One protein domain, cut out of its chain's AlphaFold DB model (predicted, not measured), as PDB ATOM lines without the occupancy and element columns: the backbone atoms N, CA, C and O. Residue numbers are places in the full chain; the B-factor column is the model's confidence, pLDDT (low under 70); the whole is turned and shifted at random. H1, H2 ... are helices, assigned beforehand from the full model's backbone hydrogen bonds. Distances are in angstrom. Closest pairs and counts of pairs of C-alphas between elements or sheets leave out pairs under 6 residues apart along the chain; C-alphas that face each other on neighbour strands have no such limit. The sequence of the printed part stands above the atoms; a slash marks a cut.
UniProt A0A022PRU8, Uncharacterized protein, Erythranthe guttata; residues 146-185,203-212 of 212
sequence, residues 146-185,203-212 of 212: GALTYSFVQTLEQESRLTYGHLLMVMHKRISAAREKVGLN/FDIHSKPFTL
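What this domain is: This is residues 146 to 185 and 203 to 212 of the 212 residues of an uncharacterized protein of Erythranthe guttata (UniProt A0A022PRU8). One long helix, H2, makes the length of the model, and a shorter helix, H1, crosses it steeply over one side. The link from H1, residues 159 to 163, leads into the first residues of H2, and the last stretch, residues 203 to 212, with no named element, runs past that same end of H2. The printed part has 50 residues with two named helices, H1 then H2 along the chain, and no named strand; the class is all helix. The whole is only just loose, close to compact, with a radius of gyration of the C-alphas of 12.0 A, and its elongated outline spans 36 by 20 by 14 A.

Where its parts are: H2, the longest helix, holds residues 164 to 181 and measures 26.1 A from C-alpha 164 at (-42.159, -42.217, -7.457) to C-alpha 181 at (-38.643, -58.656, 12.565). H1 holds residues 147 to 158 and measures 16.0 A from its first to its last C-alpha, beginning with C-alpha 147 at (-46.654, -49.594, 8.668). The last printed C-alpha, that of Leu 212, is at (-45.607, -32.981, -1.878).

How they stand to each other: H2 touches H1 with residues 167 to 175 alone. Their closest C-alphas, those of Ser 151 and Met 171, are 5.3 A apart. The two helices run opposite ways at a steep tilt of 59 degrees, 9.4 A from centre to centre. A tight link of 5 residues joins H1 to H2. In H1 and H2 every O i to N i+4 pair is within hydrogen-bond range.

The domain as a whole: The two C-alphas farthest apart, those of Gly 183 and Phe 203, are 37.0 A apart. Residues 186 to 202 are not printed, and C-alphas 185 and 203 stand 35.2 A apart across this cut. Leu 212 is the chain's last residue. The mean pLDDT of the printed part is 81.5; residue 146 and residues 180 to 185, of which 180 and 181 belong to H2, are under 70.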
ATOM      1  N   GLY A 146     -49.977 -48.222  11.191       58.41
ATOM      2  CA  GLY A 146     -48.797 -47.393  10.981       58.41
ATOM      3  C   GLY A 146     -47.883 -47.829   9.835       58.41
ATOM      4  O   GLY A 146     -47.204 -46.968   9.306       58.41
ATOM      5  N   ALA A 147     -47.817 -49.103   9.429       70.44
ATOM      6  CA  ALA A 147     -46.654 -49.594   8.668       70.44
ATOM      7  C   ALA A 147     -46.442 -48.892   7.309       70.44
ATOM      8  O   ALA A 147     -45.318 -48.479   7.020       70.44
ATOM      9  N   LEU A 148     -47.501 -48.687   6.516       74.94
ATOM     10  CA  LEU A 148     -47.442 -47.898   5.275       74.94
ATOM     11  C   LEU A 148     -47.120 -46.419   5.538       74.94
ATOM     12  O   LEU A 148     -46.151 -45.901   4.992       74.94
ATOM     13  N   THR A 149     -47.894 -45.751   6.398       80.38
ATOM     14  CA  THR A 149     -47.761 -44.309   6.685       80.38
ATOM     15  C   THR A 149     -46.412 -43.962   7.318       80.38
ATOM     16  O   THR A 149     -45.772 -42.996   6.923       80.38
ATOM     17  N   TYR A 150     -45.946 -44.782   8.259       78.94
ATOM     18  CA  TYR A 150     -44.629 -44.686   8.883       78.94
ATOM     19  C   TYR A 150     -43.520 -44.927   7.861       78.94
ATOM     20  O   TYR A 150     -42.592 -44.133   7.794       78.94
ATOM     21  N   SER A 151     -43.629 -45.963   7.018       81.88
ATOM     22  CA  SER A 151     -42.630 -46.200   5.965       81.88
ATOM     23  C   SER A 151     -42.574 -45.049   4.963       81.88
ATOM     24  O   SER A 151     -41.487 -44.707   4.517       81.88
ATOM     25  N   PHE A 152     -43.714 -44.435   4.630       85.94
ATOM     26  CA  PHE A 152     -43.789 -43.245   3.781       85.94
ATOM     27  C   PHE A 152     -43.093 -42.044   4.438       85.94
ATOM     28  O   PHE A 152     -42.094 -41.569   3.905       85.94
ATOM     29  N   VAL A 153     -43.548 -41.616   5.623       84.88
ATOM     30  CA  VAL A 153     -42.976 -40.468   6.356       84.88
ATOM     31  C   VAL A 153     -41.478 -40.663   6.604       84.88
ATOM     32  O   VAL A 153     -40.685 -39.795   6.254       84.88
ATOM     33  N   GLN A 154     -41.066 -41.835   7.091       82.44
ATOM     34  CA  GLN A 154     -39.660 -42.135   7.361       82.44
ATOM     35  C   GLN A 154     -38.798 -42.164   6.085       82.44
ATOM     36  O   GLN A 154     -37.603 -41.886   6.148       82.44
ATOM     37  N   THR A 155     -39.370 -42.504   4.924       86.81
ATOM     38  CA  THR A 155     -38.643 -42.417   3.645       86.81
ATOM     39  C   THR A 155     -38.438 -40.956   3.244       86.81
ATOM     40  O   THR A 155     -37.334 -40.591   2.858       86.81
ATOM     41  N   LEU A 156     -39.451 -40.101   3.419       87.50
ATOM     42  CA  LEU A 156     -39.347 -38.660   3.148       87.50
ATOM     43  C   LEU A 156     -38.377 -37.930   4.094       87.50
ATOM     44  O   LEU A 156     -37.707 -36.994   3.673       87.50
ATOM     45  N   GLU A 157     -38.287 -38.356   5.356       86.06
ATOM     46  CA  GLU A 157     -37.343 -37.798   6.337       86.06
ATOM     47  C   GLU A 157     -35.883 -38.188   6.060       86.06
ATOM     48  O   GLU A 157     -34.970 -37.434   6.396       86.06
ATOM     49  N   GLN A 158     -35.645 -39.375   5.493       82.62
ATOM     50  CA  GLN A 158     -34.298 -39.942   5.346       82.62
ATOM     51  C   GLN A 158     -33.690 -39.741   3.955       82.62
ATOM     52  O   GLN A 158     -32.468 -39.800   3.814       82.62
ATOM     53  N   GLU A 159     -34.511 -39.524   2.927       84.69
ATOM     54  CA  GLU A 159     -34.078 -39.539   1.532       84.69
ATOM     55  C   GLU A 159     -34.628 -38.316   0.784       84.69
ATOM     56  O   GLU A 159     -35.833 -38.147   0.603       84.69
ATOM     57  N   SER A 160     -33.725 -37.445   0.324       76.00
ATOM     58  CA  SER A 160     -34.088 -36.255  -0.451       76.00
ATOM     59  C   SER A 160     -34.055 -36.531  -1.961       76.00
ATOM     60  O   SER A 160     -33.246 -37.321  -2.440       76.00
ATOM     61  N   ARG A 161     -34.924 -35.848  -2.724       79.19
ATOM     62  CA  ARG A 161     -35.039 -35.950  -4.200       79.19
ATOM     63  C   ARG A 161     -35.419 -37.347  -4.727       79.19
ATOM     64  O   ARG A 161     -34.892 -37.811  -5.735       79.19
ATOM     65  N   LEU A 162     -36.377 -37.990  -4.066       89.62
ATOM     66  CA  LEU A 162     -36.970 -39.260  -4.493       89.62
ATOM     67  C   LEU A 162     -37.694 -39.149  -5.847       89.62
ATOM     68  O   LEU A 162     -38.262 -38.110  -6.182       89.62
ATOM     69  N   THR A 163     -37.765 -40.259  -6.580       93.94
ATOM     70  CA  THR A 163     -38.740 -40.471  -7.666       93.94
ATOM     71  C   THR A 163     -39.857 -41.393  -7.183       93.94
ATOM     72  O   THR A 163     -39.688 -42.113  -6.196       93.94
ATOM     73  N   TYR A 164     -41.008 -41.394  -7.860       91.06
ATOM     74  CA  TYR A 164     -42.159 -42.217  -7.457       91.06
ATOM     75  C   TYR A 164     -41.820 -43.718  -7.356       91.06
ATOM     76  O   TYR A 164     -42.255 -44.394  -6.423       91.06
ATOM     77  N   GLY A 165     -41.003 -44.234  -8.278       92.50
ATOM     78  CA  GLY A 165     -40.533 -45.620  -8.270       92.50
ATOM     79  C   GLY A 165     -39.534 -45.908  -7.146       92.50
ATOM     80  O   GLY A 165     -39.576 -46.986  -6.553       92.50
ATOM     81  N   HIS A 166     -38.671 -44.945  -6.804       92.50
ATOM     82  CA  HIS A 166     -37.723 -45.101  -5.698       92.50
ATOM     83  C   HIS A 166     -38.437 -45.090  -4.338       92.50
ATOM     84  O   HIS A 166     -38.220 -45.991  -3.529       92.50
ATOM     85  N   LEU A 167     -39.376 -44.153  -4.142       90.88
ATOM     86  CA  LEU A 167     -40.248 -44.087  -2.966       90.88
ATOM     87  C   LEU A 167     -41.001 -45.410  -2.744       90.88
ATOM     88  O   LEU A 167     -40.951 -45.959  -1.642       90.88
ATOM     89  N   LEU A 168     -41.643 -45.956  -3.789       91.06
ATOM     90  CA  LEU A 168     -42.273 -47.281  -3.725       91.06
ATOM     91  C   LEU A 168     -41.275 -48.343  -3.255       91.06
ATOM     92  O   LEU A 168     -41.514 -49.003  -2.243       91.06
ATOM     93  N   MET A 169     -40.158 -48.504  -3.971       90.69
ATOM     94  CA  MET A 169     -39.157 -49.541  -3.698       90.69
ATOM     95  C   MET A 169     -38.695 -49.518  -2.233       90.69
ATOM     96  O   MET A 169     -38.619 -50.567  -1.583       90.69
ATOM     97  N   VAL A 170     -38.425 -48.330  -1.692       89.69
ATOM     98  CA  VAL A 170     -38.007 -48.157  -0.299       89.69
ATOM     99  C   VAL A 170     -39.139 -48.508   0.669       89.69
ATOM    100  O   VAL A 170     -38.902 -49.257   1.620       89.69
ATOM    101  N   MET A 171     -40.372 -48.057   0.420       87.81
ATOM    102  CA  MET A 171     -41.526 -48.430   1.248       87.81
ATOM    103  C   MET A 171     -41.753 -49.950   1.268       87.81
ATOM    104  O   MET A 171     -41.911 -50.523   2.349       87.81
ATOM    105  N   HIS A 172     -41.696 -50.628   0.114       86.00
ATOM    106  CA  HIS A 172     -41.780 -52.093   0.033       86.00
ATOM    107  C   HIS A 172     -40.669 -52.762   0.860       86.00
ATOM    108  O   HIS A 172     -40.939 -53.690   1.625       86.00
ATOM    109  N   LYS A 173     -39.424 -52.272   0.761       86.38
ATOM    110  CA  LYS A 173     -38.277 -52.798   1.520       86.38
ATOM    111  C   LYS A 173     -38.462 -52.636   3.035       86.38
ATOM    112  O   LYS A 173     -38.241 -53.597   3.774       86.38
ATOM    113  N   ARG A 174     -38.902 -51.457   3.500       84.00
ATOM    114  CA  ARG A 174     -39.169 -51.173   4.925       84.00
ATOM    115  C   ARG A 174     -40.272 -52.079   5.483       84.00
ATOM    116  O   ARG A 174     -40.093 -52.659   6.553       84.00
ATOM    117  N   ILE A 175     -41.364 -52.268   4.741       78.69
ATOM    118  CA  ILE A 175     -42.487 -53.125   5.153       78.69
ATOM    119  C   ILE A 175     -42.073 -54.600   5.212       78.69
ATOM    120  O   ILE A 175     -42.390 -55.280   6.189       78.69
ATOM    121  N   SER A 176     -41.324 -55.098   4.225       78.81
ATOM    122  CA  SER A 176     -40.808 -56.474   4.239       78.81
ATOM    123  C   SER A 176     -39.877 -56.731   5.430       78.81
ATOM    124  O   SER A 176     -40.093 -57.690   6.171       78.81
ATOM    125  N   ALA A 177     -38.928 -55.828   5.698       77.19
ATOM    126  CA  ALA A 177     -38.037 -55.929   6.858       77.19
ATOM    127  C   ALA A 177     -38.788 -55.830   8.204       77.19
ATOM    128  O   ALA A 177     -38.410 -56.469   9.187       77.19
ATOM    129  N   ALA A 178     -39.875 -55.052   8.270       73.06
ATOM    130  CA  ALA A 178     -40.733 -54.990   9.452       73.06
ATOM    131  C   ALA A 178     -41.513 -56.299   9.679       73.06
ATOM    132  O   ALA A 178     -41.657 -56.728  10.823       73.06
ATOM    133  N   ARG A 179     -41.983 -56.966   8.614       70.56
ATOM    134  CA  ARG A 179     -42.674 -58.269   8.705       70.56
ATOM    135  C   ARG A 179     -41.754 -59.371   9.226       70.56
ATOM    136  O   ARG A 179     -42.169 -60.137  10.096       70.56
ATOM    137  N   GLU A 180     -40.515 -59.403   8.739       69.50
ATOM    138  CA  GLU A 180     -39.468 -60.336   9.172       69.50
ATOM    139  C   GLU A 180     -39.172 -60.189  10.675       69.50
ATOM    140  O   GLU A 180     -39.287 -61.154  11.429       69.50
ATOM    141  N   LYS A 181     -38.924 -58.957  11.145       66.00
ATOM    142  CA  LYS A 181     -38.643 -58.656  12.565       66.00
ATOM    143  C   LYS A 181     -39.781 -58.996  13.537       66.00
ATOM    144  O   LYS A 181     -39.532 -59.102  14.733       66.00
ATOM    145  N   VAL A 182     -41.017 -59.135  13.052       61.97
ATOM    146  CA  VAL A 182     -42.201 -59.464  13.873       61.97
ATOM    147  C   VAL A 182     -42.566 -60.958  13.767       61.97
ATOM    148  O   VAL A 182     -43.532 -61.403  14.384       61.97
ATOM    149  N   GLY A 183     -41.800 -61.764  13.018       55.22
ATOM    150  CA  GLY A 183     -42.034 -63.209  12.889       55.22
ATOM    151  C   GLY A 183     -43.337 -63.566  12.163       55.22
ATOM    152  O   GLY A 183     -43.879 -64.658  12.341       55.22
ATOM    153  N   LEU A 184     -43.876 -62.644  11.355       55.47
ATOM    154  CA  LEU A 184     -45.108 -62.860  10.596       55.47
ATOM    155  C   LEU A 184     -44.811 -63.668   9.328       55.47
ATOM    156  O   LEU A 184     -44.701 -63.112   8.232       55.47
ATOM    157  N   ASN A 185     -44.699 -64.988   9.502       47.91
ATOM    158  CA  ASN A 185     -44.466 -65.945   8.422       47.91
ATOM    159  C   ASN A 185     -45.419 -65.726   7.233       47.91
ATOM    160  O   ASN A 185     -46.618 -65.472   7.389       47.91
ATOM    161  N   PHE A 203     -47.400 -41.663 -16.530       94.94
ATOM    162  CA  PHE A 203     -46.051 -41.103 -16.453       94.94
ATOM    163  C   PHE A 203     -45.052 -42.220 -16.119       94.94
ATOM    164  O   PHE A 203     -45.457 -43.289 -15.659       94.94
ATOM    165  N   ASP A 204     -43.760 -41.991 -16.353       93.38
ATOM    166  CA  ASP A 204     -42.709 -42.907 -15.906       93.38
ATOM    167  C   ASP A 204     -42.340 -42.630 -14.440       93.38
ATOM    168  O   ASP A 204     -41.914 -41.532 -14.073       93.38
ATOM    169  N   ILE A 205     -42.514 -43.647 -13.597       93.75
ATOM    170  CA  ILE A 205     -42.267 -43.579 -12.156       93.75
ATOM    171  C   ILE A 205     -40.781 -43.426 -11.810       93.75
ATOM    172  O   ILE A 205     -40.473 -42.944 -10.719       93.75
ATOM    173  N   HIS A 206     -39.865 -43.829 -12.696       93.56
ATOM    174  CA  HIS A 206     -38.427 -43.792 -12.429       93.56
ATOM    175  C   HIS A 206     -37.786 -42.447 -12.773       93.56
ATOM    176  O   HIS A 206     -36.801 -42.090 -12.131       93.56
ATOM    177  N   SER A 207     -38.356 -41.686 -13.713       91.19
ATOM    178  CA  SER A 207     -37.897 -40.334 -14.069       91.19
ATOM    179  C   SER A 207     -38.690 -39.204 -13.405       91.19
ATOM    180  O   SER A 207     -38.114 -38.146 -13.146       91.19
ATOM    181  N   LYS A 208     -39.984 -39.384 -13.088       91.44
ATOM    182  CA  LYS A 208     -40.778 -38.318 -12.454       91.44
ATOM    183  C   LYS A 208     -40.373 -38.127 -10.978       91.44
ATOM    184  O   LYS A 208     -40.508 -39.075 -10.195       91.44
ATOM    185  N   PRO A 209     -39.919 -36.926 -10.565       91.75
ATOM    186  CA  PRO A 209     -39.610 -36.645  -9.167       91.75
ATOM    187  C   PRO A 209     -40.886 -36.676  -8.322       91.75
ATOM    188  O   PRO A 209     -41.952 -36.253  -8.773       91.75
ATOM    189  N   PHE A 210     -40.765 -37.170  -7.094       87.25
ATOM    190  CA  PHE A 210     -41.818 -37.093  -6.095       87.25
ATOM    191  C   PHE A 210     -41.853 -35.684  -5.488       87.25
ATOM    192  O   PHE A 210     -40.824 -35.158  -5.064       87.25
ATOM    193  N   THR A 211     -43.043 -35.093  -5.430       81.88
ATOM    194  CA  THR A 211     -43.306 -33.769  -4.855       81.88
ATOM    195  C   THR A 211     -44.534 -33.849  -3.950       81.88
ATOM    196  O   THR A 211     -45.505 -34.514  -4.321       81.88
ATOM    197  N   LEU A 212     -44.476 -33.182  -2.795       74.31
ATOM    198  CA  LEU A 212     -45.607 -32.981  -1.878       74.31
ATOM    199  C   LEU A 212     -46.443 -31.764  -2.291       74.31
ATOM    200  O   LEU A 212     -45.825 -30.797  -2.790       74.31
TER     201      LEU A 212